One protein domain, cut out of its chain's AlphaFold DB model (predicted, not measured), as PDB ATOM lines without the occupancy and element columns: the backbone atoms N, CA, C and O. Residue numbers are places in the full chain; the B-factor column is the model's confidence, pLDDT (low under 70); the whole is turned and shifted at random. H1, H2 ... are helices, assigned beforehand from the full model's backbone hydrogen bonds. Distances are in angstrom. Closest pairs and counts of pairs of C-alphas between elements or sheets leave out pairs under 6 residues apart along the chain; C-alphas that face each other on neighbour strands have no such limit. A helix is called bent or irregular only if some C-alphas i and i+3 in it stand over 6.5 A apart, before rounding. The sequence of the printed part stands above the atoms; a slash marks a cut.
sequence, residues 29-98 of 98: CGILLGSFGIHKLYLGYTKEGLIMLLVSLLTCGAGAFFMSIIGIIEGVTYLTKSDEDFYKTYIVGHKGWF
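Overview. This is residues 29 to 98 of the 98 residues of the protein "TM2 domain-containing protein" of Apibacter mensalis (UniProt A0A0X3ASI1). One long helix, H4, runs along most of the length of an elongated body, and H3 folds back beside one end of it as a helical hairpin that opens like a narrow V. H1 packs alongside H4, short H2 packs on the beginning of H3, and H5 sits beyond the other end of H4, turned away from its line, with the last residues, 93 to 98, folding back towards the body. The printed part has 70 residues with five named helices, in the order H1, H2, H3, H4, H5, and no named strand; the class is all helix. The whole is compact, with a radius of gyration of the C-alphas of 11.8 A, and spans 38 by 20 by 15 A.

Along the chain. H4, residues 62 to 80, is the longest helix, 28.5 A from C-alpha 62 at (29.767, 40.432, -8.065) to C-alpha 80 at (4.460, 32.552, 2.317). It is neither bent nor irregular, but only just: C-alphas 62 and 65 are 6.1 A apart. H3, residues 46 to 58, is 17.6 A long. H1, residues 29 to 36, begins at C-alpha 29 at (18.410, 30.190, 4.945), is 9.3 A long and is irregular, with 8.3 A between C-alphas 32 and 35. H2 holds residues 38 to 42 and is 6.2 A long. H5, residues 83 to 92, is 12.3 A long and neither bent nor irregular, but only just: C-alphas 89 and 92 are 6.1 A apart.

Arrangement. H4 touches H1 at a shallow tilt of 28 degrees, opposite ways; their closest C-alphas, those of Gly 34 and Gly 71, are 3.8 A apart. H3 and H4 form a hairpin at a shallow tilt of 33 degrees, only just short of steep. They run opposite ways and touch through residues 52 to 57 and 62 to 67 alone, closest at the C-alphas of Ser 56 and Ala 64, 4.4 A. H1 touches H3 at a steep tilt of 60 degrees, the same way, closest at the C-alphas of Phe 36 and Leu 53, 4.9 A. H2 touches residues 46 to 50 of H3 alone, closest at the C-alphas of Lys 40 and Gly 49, 5.1 A. H1 and H2 touch only at the corner, where the C-alphas of Cys 29 and His 39 are 5.1 A apart. H5 is close to H4 but not clearly touching, with the C-alphas of Tyr 78 and Phe 86 closest at 6.9 A, and is apart from H1, H2 and H3. In H2 and H3 every O i to N i+4 pair is within hydrogen-bond range; in H1 it is 2 of 4, in H4 14 of 15, in H5 5 of 6.

Size, cuts and confidence. The C-alphas of Cys 60 and Glu 84, 38.1 A apart, are the two farthest from each other. The printed part has no cut, and the four links between helices are tight. The mean pLDDT of the printed part is 84.2, and residue 98, the chain's last, is the one printed residue under 70.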
ATOM      1  N   CYS A  29      17.147  30.337   5.668       88.50
ATOM      2  CA  CYS A  29      18.410  30.190   4.945       88.50
ATOM      3  C   CYS A  29      18.392  30.919   3.597       88.50
ATOM      4  O   CYS A  29      19.429  31.437   3.200       88.50
ATOM      5  N   GLY A  30      17.253  31.001   2.906       87.00
ATOM      6  CA  GLY A  30      17.134  31.752   1.655       87.00
ATOM      7  C   GLY A  30      17.309  33.256   1.872       87.00
ATOM      8  O   GLY A  30      18.012  33.912   1.111       87.00
ATOM      9  N   ILE A  31      16.754  33.795   2.961       87.38
ATOM     10  CA  ILE A  31      16.874  35.222   3.294       87.38
ATOM     11  C   ILE A  31      18.287  35.576   3.775       87.38
ATOM     12  O   ILE A  31      18.841  36.587   3.351       87.38
ATOM     13  N   LEU A  32      18.881  34.766   4.658       84.38
ATOM     14  CA  LEU A  32      20.178  35.082   5.273       84.38
ATOM     15  C   LEU A  32      21.379  34.627   4.430       84.38
ATOM     16  O   LEU A  32      22.416  35.282   4.429       84.38
ATOM     17  N   LEU A  33      21.251  33.497   3.733       82.94
ATOM     18  CA  LEU A  33      22.325  32.817   2.996       82.94
ATOM     19  C   LEU A  33      21.950  32.574   1.524       82.94
ATOM     20  O   LEU A  33      22.498  31.679   0.871       82.94
ATOM     21  N   GLY A  34      21.034  33.382   0.984       76.75
ATOM     22  CA  GLY A  34      20.529  33.262  -0.383       76.75
ATOM     23  C   GLY A  34      21.612  33.340  -1.457       76.75
ATOM     24  O   GLY A  34      21.568  32.596  -2.433       76.75
ATOM     25  N   SER A  35      22.646  34.155  -1.235       75.69
ATOM     26  CA  SER A  35      23.797  34.289  -2.140       75.69
ATOM     27  C   SER A  35      24.655  33.023  -2.264       75.69
ATOM     28  O   SER A  35      25.372  32.873  -3.255       75.69
ATOM     29  N   PHE A  36      24.572  32.108  -1.292       79.12
ATOM     30  CA  PHE A  36      25.319  30.847  -1.268       79.12
ATOM     31  C   PHE A  36      24.507  29.646  -1.779       79.12
ATOM     32  O   PHE A  36      25.079  28.579  -1.986       79.12
ATOM     33  N   GLY A  37      23.186  29.780  -1.966       81.25
ATOM     34  CA  GLY A  37      22.328  28.686  -2.444       81.25
ATOM     35  C   GLY A  37      22.102  27.548  -1.435       81.25
ATOM     36  O   GLY A  37      21.625  26.474  -1.808       81.25
ATOM     37  N   ILE A  38      22.428  27.757  -0.153       82.56
ATOM     38  CA  ILE A  38      22.363  26.724   0.900       82.56
ATOM     39  C   ILE A  38      20.924  26.242   1.127       82.56
ATOM     40  O   ILE A  38      20.694  25.056   1.368       82.56
ATOM     41  N   HIS A  39      19.938  27.129   0.979       84.38
ATOM     42  CA  HIS A  39      18.518  26.789   1.095       84.38
ATOM     43  C   HIS A  39      18.064  25.755   0.060       84.38
ATOM     44  O   HIS A  39      17.223  24.912   0.377       84.38
ATOM     45  N   LYS A  40      18.644  25.778  -1.149       84.12
ATOM     46  CA  LYS A  40      18.400  24.787  -2.208       84.12
ATOM     47  C   LYS A  40      19.135  23.474  -1.954       84.12
ATOM     48  O   LYS A  40      18.541  22.411  -2.119       84.12
ATOM     49  N   LEU A  41      20.378  23.533  -1.468       85.56
ATOM     50  CA  LEU A  41      21.127  22.335  -1.067       85.56
ATOM     51  C   LEU A  41      20.384  21.545   0.022       85.56
ATOM     52  O   LEU A  41      20.306  20.320  -0.051       85.56
ATOM     53  N   TYR A  42      19.772  22.246   0.981       84.81
ATOM     54  CA  TYR A  42      18.994  21.635   2.062       84.81
ATOM     55  C   TYR A  42      17.736  20.892   1.573       84.81
ATOM     56  O   TYR A  42      17.322  19.888   2.157       84.81
ATOM     57  N   LEU A  43      17.144  21.359   0.474       83.94
ATOM     58  CA  LEU A  43      16.000  20.720  -0.184       83.94
ATOM     59  C   LEU A  43      16.396  19.543  -1.093       83.94
ATOM     60  O   LEU A  43      15.522  18.854  -1.606       83.94
ATOM     61  N   GLY A  44      17.695  19.287  -1.279       82.88
ATOM     62  CA  GLY A  44      18.206  18.252  -2.183       82.88
ATOM     63  C   GLY A  44      18.494  18.743  -3.607       82.88
ATOM     64  O   GLY A  44      18.956  17.959  -4.434       82.88
ATOM     65  N   TYR A  45      18.307  20.036  -3.890       84.81
ATOM     66  CA  TYR A  45      18.638  20.681  -5.168       84.81
ATOM     67  C   TYR A  45      20.130  21.012  -5.242       84.81
ATOM     68  O   TYR A  45      20.555  22.173  -5.236       84.81
ATOM     69  N   THR A  46      20.956  19.964  -5.237       82.56
ATOM     70  CA  THR A  46      22.417  20.096  -5.189       82.56
ATOM     71  C   THR A  46      22.972  20.815  -6.412       82.56
ATOM     72  O   THR A  46      23.938  21.560  -6.287       82.56
ATOM     73  N   LYS A  47      22.358  20.630  -7.586       85.31
ATOM     74  CA  LYS A  47      22.821  21.250  -8.834       85.31
ATOM     75  C   LYS A  47      22.586  22.758  -8.803       85.31
ATOM     76  O   LYS A  47      23.485  23.530  -9.102       85.31
ATOM     77  N   GLU A  48      21.393  23.173  -8.400       86.75
ATOM     78  CA  GLU A  48      20.949  24.560  -8.369       86.75
ATOM     79  C   GLU A  48      21.678  25.353  -7.285       86.75
ATOM     80  O   GLU A  48      22.169  26.448  -7.556       86.75
ATOM     81  N   GLY A  49      21.815  24.783  -6.083       85.44
ATOM     82  CA  GLY A  49      22.610  25.395  -5.019       85.44
ATOM     83  C   GLY A  49      24.086  25.522  -5.404       85.44
ATOM     84  O   GLY A  49      24.698  26.559  -5.158       85.44
ATOM     85  N   LEU A  50      24.644  24.518  -6.093       88.06
ATOM     86  CA  LEU A  50      26.017  24.583  -6.594       88.06
ATOM     87  C   LEU A  50      26.178  25.620  -7.711       88.06
ATOM     88  O   LEU A  50      27.192  26.305  -7.734       88.06
ATOM     89  N   ILE A  51      25.191  25.790  -8.599       87.38
ATOM     90  CA  ILE A  51      25.200  26.860  -9.608       87.38
ATOM     91  C   ILE A  51      25.217  28.232  -8.928       87.38
ATOM     92  O   ILE A  51      26.040  29.063  -9.298       87.38
ATOM     93  N   MET A  52      24.373  28.471  -7.918       85.62
ATOM     94  CA  MET A  52      24.377  29.748  -7.185       85.62
ATOM     95  C   MET A  52      25.734  30.001  -6.515       85.62
ATOM     96  O   MET A  52      26.277  31.099  -6.621       85.62
ATOM     97  N   LEU A  53      26.323  28.972  -5.899       87.50
ATOM     98  CA  LEU A  53      27.633  29.062  -5.258       87.50
ATOM     99  C   LEU A  53      28.759  29.313  -6.271       87.50
ATOM    100  O   LEU A  53      29.578  30.205  -6.066       87.50
ATOM    101  N   LEU A  54      28.785  28.568  -7.378       87.31
ATOM    102  CA  LEU A  54      29.783  28.723  -8.433       87.31
ATOM    103  C   LEU A  54      29.662  30.074  -9.125       87.31
ATOM    104  O   LEU A  54      30.687  30.690  -9.374       87.31
ATOM    105  N   VAL A  55      28.451  30.564  -9.400       85.31
ATOM    106  CA  VAL A  55      28.254  31.892  -9.997       85.31
ATOM    107  C   VAL A  55      28.761  32.969  -9.049       85.31
ATOM    108  O   VAL A  55      29.568  33.795  -9.474       85.31
ATOM    109  N   SER A  56      28.363  32.935  -7.772       83.38
ATOM    110  CA  SER A  56      28.848  33.870  -6.751       83.38
ATOM    111  C   SER A  56      30.375  33.825  -6.604       83.38
ATOM    112  O   SER A  56      30.997  34.871  -6.437       83.38
ATOM    113  N   LEU A  57      30.996  32.645  -6.722       85.00
ATOM    114  CA  LEU A  57      32.442  32.466  -6.572       85.00
ATOM    115  C   LEU A  57      33.239  32.856  -7.833       85.00
ATOM    116  O   LEU A  57      34.226  33.579  -7.721       85.00
ATOM    117  N   LEU A  58      32.804  32.438  -9.031       85.88
ATOM    118  CA  LEU A  58      33.463  32.753 -10.312       85.88
ATOM    119  C   LEU A  58      33.388  34.239 -10.657       85.88
ATOM    120  O   LEU A  58      34.289  34.759 -11.306       85.88
ATOM    121  N   THR A  59      32.331  34.932 -10.231       82.38
ATOM    122  CA  THR A  59      32.218  36.387 -10.417       82.38
ATOM    123  C   THR A  59      32.902  37.189  -9.304       82.38
ATOM    124  O   THR A  59      32.636  38.383  -9.175       82.38
ATOM    125  N   CYS A  60      33.764  36.567  -8.482       79.81
ATOM    126  CA  CYS A  60      34.411  37.203  -7.324       79.81
ATOM    127  C   CYS A  60      33.416  37.947  -6.409       79.81
ATOM    128  O   CYS A  60      33.708  39.023  -5.895       79.81
ATOM    129  N   GLY A  61      32.210  37.403  -6.227       72.50
ATOM    130  CA  GLY A  61      31.161  38.002  -5.405       72.50
ATOM    131  C   GLY A  61      30.303  39.062  -6.104       72.50
ATOM    132  O   GLY A  61      29.290  39.465  -5.539       72.50
ATOM    133  N   ALA A  62      30.610  39.476  -7.338       78.00
ATOM    134  CA  ALA A  62      29.767  40.432  -8.065       78.00
ATOM    135  C   ALA A  62      28.389  39.837  -8.418       78.00
ATOM    136  O   ALA A  62      27.358  40.493  -8.268       78.00
ATOM    137  N   GLY A  63      28.341  38.560  -8.807       78.69
ATOM    138  CA  GLY A  63      27.098  37.820  -9.045       78.69
ATOM    139  C   GLY A  63      26.345  37.464  -7.762       78.69
ATOM    140  O   GLY A  63      25.143  37.199  -7.817       78.69
ATOM    141  N   ALA A  64      27.008  37.534  -6.601       80.50
ATOM    142  CA  ALA A  64      26.383  37.261  -5.310       80.50
ATOM    143  C   ALA A  64      25.280  38.274  -4.978       80.50
ATOM    144  O   ALA A  64      24.326  37.916  -4.293       80.50
ATOM    145  N   PHE A  65      25.360  39.507  -5.495       82.75
ATOM    146  CA  PHE A  65      24.307  40.508  -5.318       82.75
ATOM    147  C   PHE A  65      22.992  40.079  -5.989       82.75
ATOM    148  O   PHE A  65      21.951  40.037  -5.336       82.75
ATOM    149  N   PHE A  66      23.042  39.667  -7.260       84.44
ATOM    150  CA  PHE A  66      21.867  39.163  -7.980       84.44
ATOM    151  C   PHE A  66      21.346  37.853  -7.379       84.44
ATOM    152  O   PHE A  66      20.139  37.695  -7.198       84.44
ATOM    153  N   MET A  67      22.248  36.940  -7.002       84.88
ATOM    154  CA  MET A  67      21.873  35.680  -6.351       84.88
ATOM    155  C   MET A  67      21.254  35.899  -4.964       84.88
ATOM    156  O   MET A  67      20.336  35.173  -4.594       84.88
ATOM    157  N   SER A  68      21.694  36.920  -4.224       84.81
ATOM    158  CA  SER A  68      21.093  37.312  -2.943       84.81
ATOM    159  C   SER A  68      19.646  37.773  -3.118       84.81
ATOM    160  O   SER A  68      18.769  37.311  -2.394       84.81
ATOM    161  N   ILE A  69      19.362  38.605  -4.129       88.00
ATOM    162  CA  ILE A  69      17.989  39.045  -4.424       88.00
ATOM    163  C   ILE A  69      17.094  37.844  -4.751       88.00
ATOM    164  O   ILE A  69      16.002  37.729  -4.197       88.00
ATOM    165  N   ILE A  70      17.563  36.923  -5.598       87.94
ATOM    166  CA  ILE A  70      16.815  35.698  -5.928       87.94
ATOM    167  C   ILE A  70      16.588  34.854  -4.667       87.94
ATOM    168  O   ILE A  70      15.465  34.429  -4.415       87.94
ATOM    169  N   GLY A  71      17.618  34.663  -3.839       88.06
ATOM    170  CA  GLY A  71      17.518  33.904  -2.594       88.06
ATOM    171  C   GLY A  71      16.534  34.506  -1.586       88.06
ATOM    172  O   GLY A  71      15.772  33.763  -0.971       88.06
ATOM    173  N   ILE A  72      16.471  35.838  -1.472       89.31
ATOM    174  CA  ILE A  72      15.473  36.529  -0.643       89.31
ATOM    175  C   ILE A  72      14.063  36.295  -1.192       89.31
ATOM    176  O   ILE A  72      13.164  35.954  -0.423       89.31
ATOM    177  N   ILE A  73      13.860  36.439  -2.507       90.62
ATOM    178  CA  ILE A  73      12.551  36.208  -3.140       90.62
ATOM    179  C   ILE A  73      12.097  34.762  -2.915       90.62
ATOM    180  O   ILE A  73      10.950  34.528  -2.532       90.62
ATOM    181  N   GLU A  74      12.987  33.788  -3.094       87.44
ATOM    182  CA  GLU A  74      12.686  32.382  -2.826       87.44
ATOM    183  C   GLU A  74      12.436  32.119  -1.341       87.44
ATOM    184  O   GLU A  74      11.484  31.422  -0.999       87.44
ATOM    185  N   GLY A  75      13.224  32.723  -0.451       89.44
ATOM    186  CA  GLY A  75      13.041  32.608   0.991       89.44
ATOM    187  C   GLY A  75      11.665  33.108   1.443       89.44
ATOM    188  O   GLY A  75      10.957  32.409   2.168       89.44
ATOM    189  N   VAL A  76      11.233  34.270   0.939       90.69
ATOM    190  CA  VAL A  76       9.881  34.804   1.173       90.69
ATOM    191  C   VAL A  76       8.815  33.918   0.522       90.69
ATOM    192  O   VAL A  76       7.792  33.639   1.144       90.69
ATOM    193  N   THR A  77       9.043  33.417  -0.693       90.06
ATOM    194  CA  THR A  77       8.108  32.510  -1.388       90.06
ATOM    195  C   THR A  77       7.886  31.217  -0.602       90.06
ATOM    196  O   THR A  77       6.760  30.734  -0.493       90.06
ATOM    197  N   TYR A  78       8.942  30.661  -0.008       88.44
ATOM    198  CA  TYR A  78       8.843  29.469   0.827       88.44
ATOM    199  C   TYR A  78       8.069  29.763   2.110       88.44
ATOM    200  O   TYR A  78       7.162  29.009   2.448       88.44
ATOM    201  N   LEU A  79       8.360  30.875   2.794       89.19
ATOM    202  CA  LEU A  79       7.667  31.244   4.035       89.19
ATOM    203  C   LEU A  79       6.191  31.611   3.823       89.19
ATOM    204  O   LEU A  79       5.380  31.393   4.720       89.19
ATOM    205  N   THR A  80       5.837  32.145   2.654       90.62
ATOM    206  CA  THR A  80       4.460  32.552   2.317       90.62
ATOM    207  C   THR A  80       3.604  31.418   1.754       90.62
ATOM    208  O   THR A  80       2.383  31.553   1.700       90.62
ATOM    209  N   LYS A  81       4.202  30.286   1.365       87.56
ATOM    210  CA  LYS A  81       3.466  29.094   0.927       87.56
ATOM    211  C   LYS A  81       2.928  28.278   2.106       87.56
ATOM    212  O   LYS A  81       3.565  28.144   3.157       87.56
ATOM    213  N   SER A  82       1.773  27.657   1.886       90.31
ATOM    214  CA  SER A  82       1.222  26.624   2.766       90.31
ATOM    215  C   SER A  82       2.142  25.400   2.805       90.31
ATOM    216  O   SER A  82       2.761  25.058   1.796       90.31
ATOM    217  N   ASP A  83       2.214  24.712   3.947       87.12
ATOM    218  CA  ASP A  83       3.100  23.547   4.136       87.12
ATOM    219  C   ASP A  83       2.812  22.428   3.134       87.12
ATOM    220  O   ASP A  83       3.727  21.812   2.585       87.12
ATOM    221  N   GLU A  84       1.532  22.217   2.833       84.75
ATOM    222  CA  GLU A  84       1.075  21.237   1.849       84.75
ATOM    223  C   GLU A  84       1.533  21.579   0.428       84.75
ATOM    224  O   GLU A  84       2.015  20.714  -0.307       84.75
ATOM    225  N   ASP A  85       1.410  22.850   0.040       86.94
ATOM    226  CA  ASP A  85       1.825  23.326  -1.278       86.94
ATOM    227  C   ASP A  85       3.342  23.286  -1.419       86.94
ATOM    228  O   ASP A  85       3.857  22.943  -2.486       86.94
ATOM    229  N   PHE A  86       4.065  23.609  -0.346       88.19
ATOM    230  CA  PHE A  86       5.515  23.493  -0.296       88.19
ATOM    231  C   PHE A  86       5.954  22.038  -0.462       88.19
ATOM    232  O   PHE A  86       6.805  21.748  -1.302       88.19
ATOM    233  N   TYR A  87       5.327  21.111   0.264       87.00
ATOM    234  CA  TYR A  87       5.609  19.684   0.146       87.00
ATOM    235  C   TYR A  87       5.362  19.173  -1.277       87.00
ATOM    236  O   TYR A  87       6.250  18.585  -1.895       87.00
ATOM    237  N   LYS A  88       4.190  19.462  -1.850       87.19
ATOM    238  CA  LYS A  88       3.846  19.028  -3.213       87.19
ATOM    239  C   LYS A  88       4.786  19.617  -4.261       87.19
ATOM    240  O   LYS A  88       5.195  18.908  -5.173       87.19
ATOM    241  N   THR A  89       5.152  20.891  -4.128       86.88
ATOM    242  CA  THR A  89       5.940  21.602  -5.147       86.88
ATOM    243  C   THR A  89       7.439  21.313  -5.034       86.88
ATOM    244  O   THR A  89       8.084  21.030  -6.042       86.88
ATOM    245  N   TYR A  90       7.999  21.375  -3.823       85.31
ATOM    246  CA  TYR A  90       9.450  21.372  -3.605       85.31
ATOM    247  C   TYR A  90       9.994  20.098  -2.960       85.31
ATOM    248  O   TYR A  90      11.198  19.877  -3.042       85.31
ATOM    249  N   ILE A  91       9.164  19.270  -2.323       83.56
ATOM    250  CA  ILE A  91       9.609  17.971  -1.792       83.56
ATOM    251  C   ILE A  91       9.294  16.862  -2.795       83.56
ATOM    252  O   ILE A  91      10.177  16.095  -3.151       83.56
ATOM    253  N   VAL A  92       8.053  16.799  -3.285       85.69
ATOM    254  CA  VAL A  92       7.609  15.764  -4.236       85.69
ATOM    255  C   VAL A  92       7.869  16.184  -5.682       85.69
ATOM    256  O   VAL A  92       8.416  15.416  -6.468       85.69
ATOM    257  N   GLY A  93       7.477  17.408  -6.042       83.69
ATOM    258  CA  GLY A  93       7.536  17.913  -7.416       83.69
ATOM    259  C   GLY A  93       8.923  18.342  -7.892       83.69
ATOM    260  O   GLY A  93       9.083  18.639  -9.072       83.69
ATOM    261  N   HIS A  94       9.916  18.381  -6.999       79.69
ATOM    262  CA  HIS A  94      11.292  18.771  -7.302       79.69
ATOM    263  C   HIS A  94      11.430  20.059  -8.149       79.69
ATOM    264  O   HIS A  94      12.215  20.120  -9.097       79.69
ATOM    265  N   LYS A  95      10.675  21.116  -7.825       81.25
ATOM    266  CA  LYS A  95      10.769  22.395  -8.538       81.25
ATOM    267  C   LYS A  95      12.078  23.133  -8.213       81.25
ATOM    268  O   LYS A  95      12.209  23.770  -7.171       81.25
ATOM    269  N   GLY A  96      13.041  23.054  -9.133       70.38
ATOM    270  CA  GLY A  96      14.403  23.559  -8.936       70.38
ATOM    271  C   GLY A  96      14.530  25.080  -8.802       70.38
ATOM    272  O   GLY A  96      15.391  25.533  -8.056       70.38
ATOM    273  N   TRP A  97      13.688  25.878  -9.464       72.00
ATOM    274  CA  TRP A  97      13.683  27.354  -9.426       72.00
ATOM    275  C   TRP A  97      12.245  27.876  -9.435       72.00
ATOM    276  O   TRP A  97      11.427  27.297 -10.152       72.00
ATOM    277  N   PHE A  98      11.989  28.957  -8.677       59.16
ATOM    278  CA  PHE A  98      10.674  29.608  -8.527       59.16
ATOM    279  C   PHE A  98       9.515  28.625  -8.432       59.16
ATOM    280  O   PHE A  98       8.831  28.406  -9.450       59.16
TER     281      PHE A  98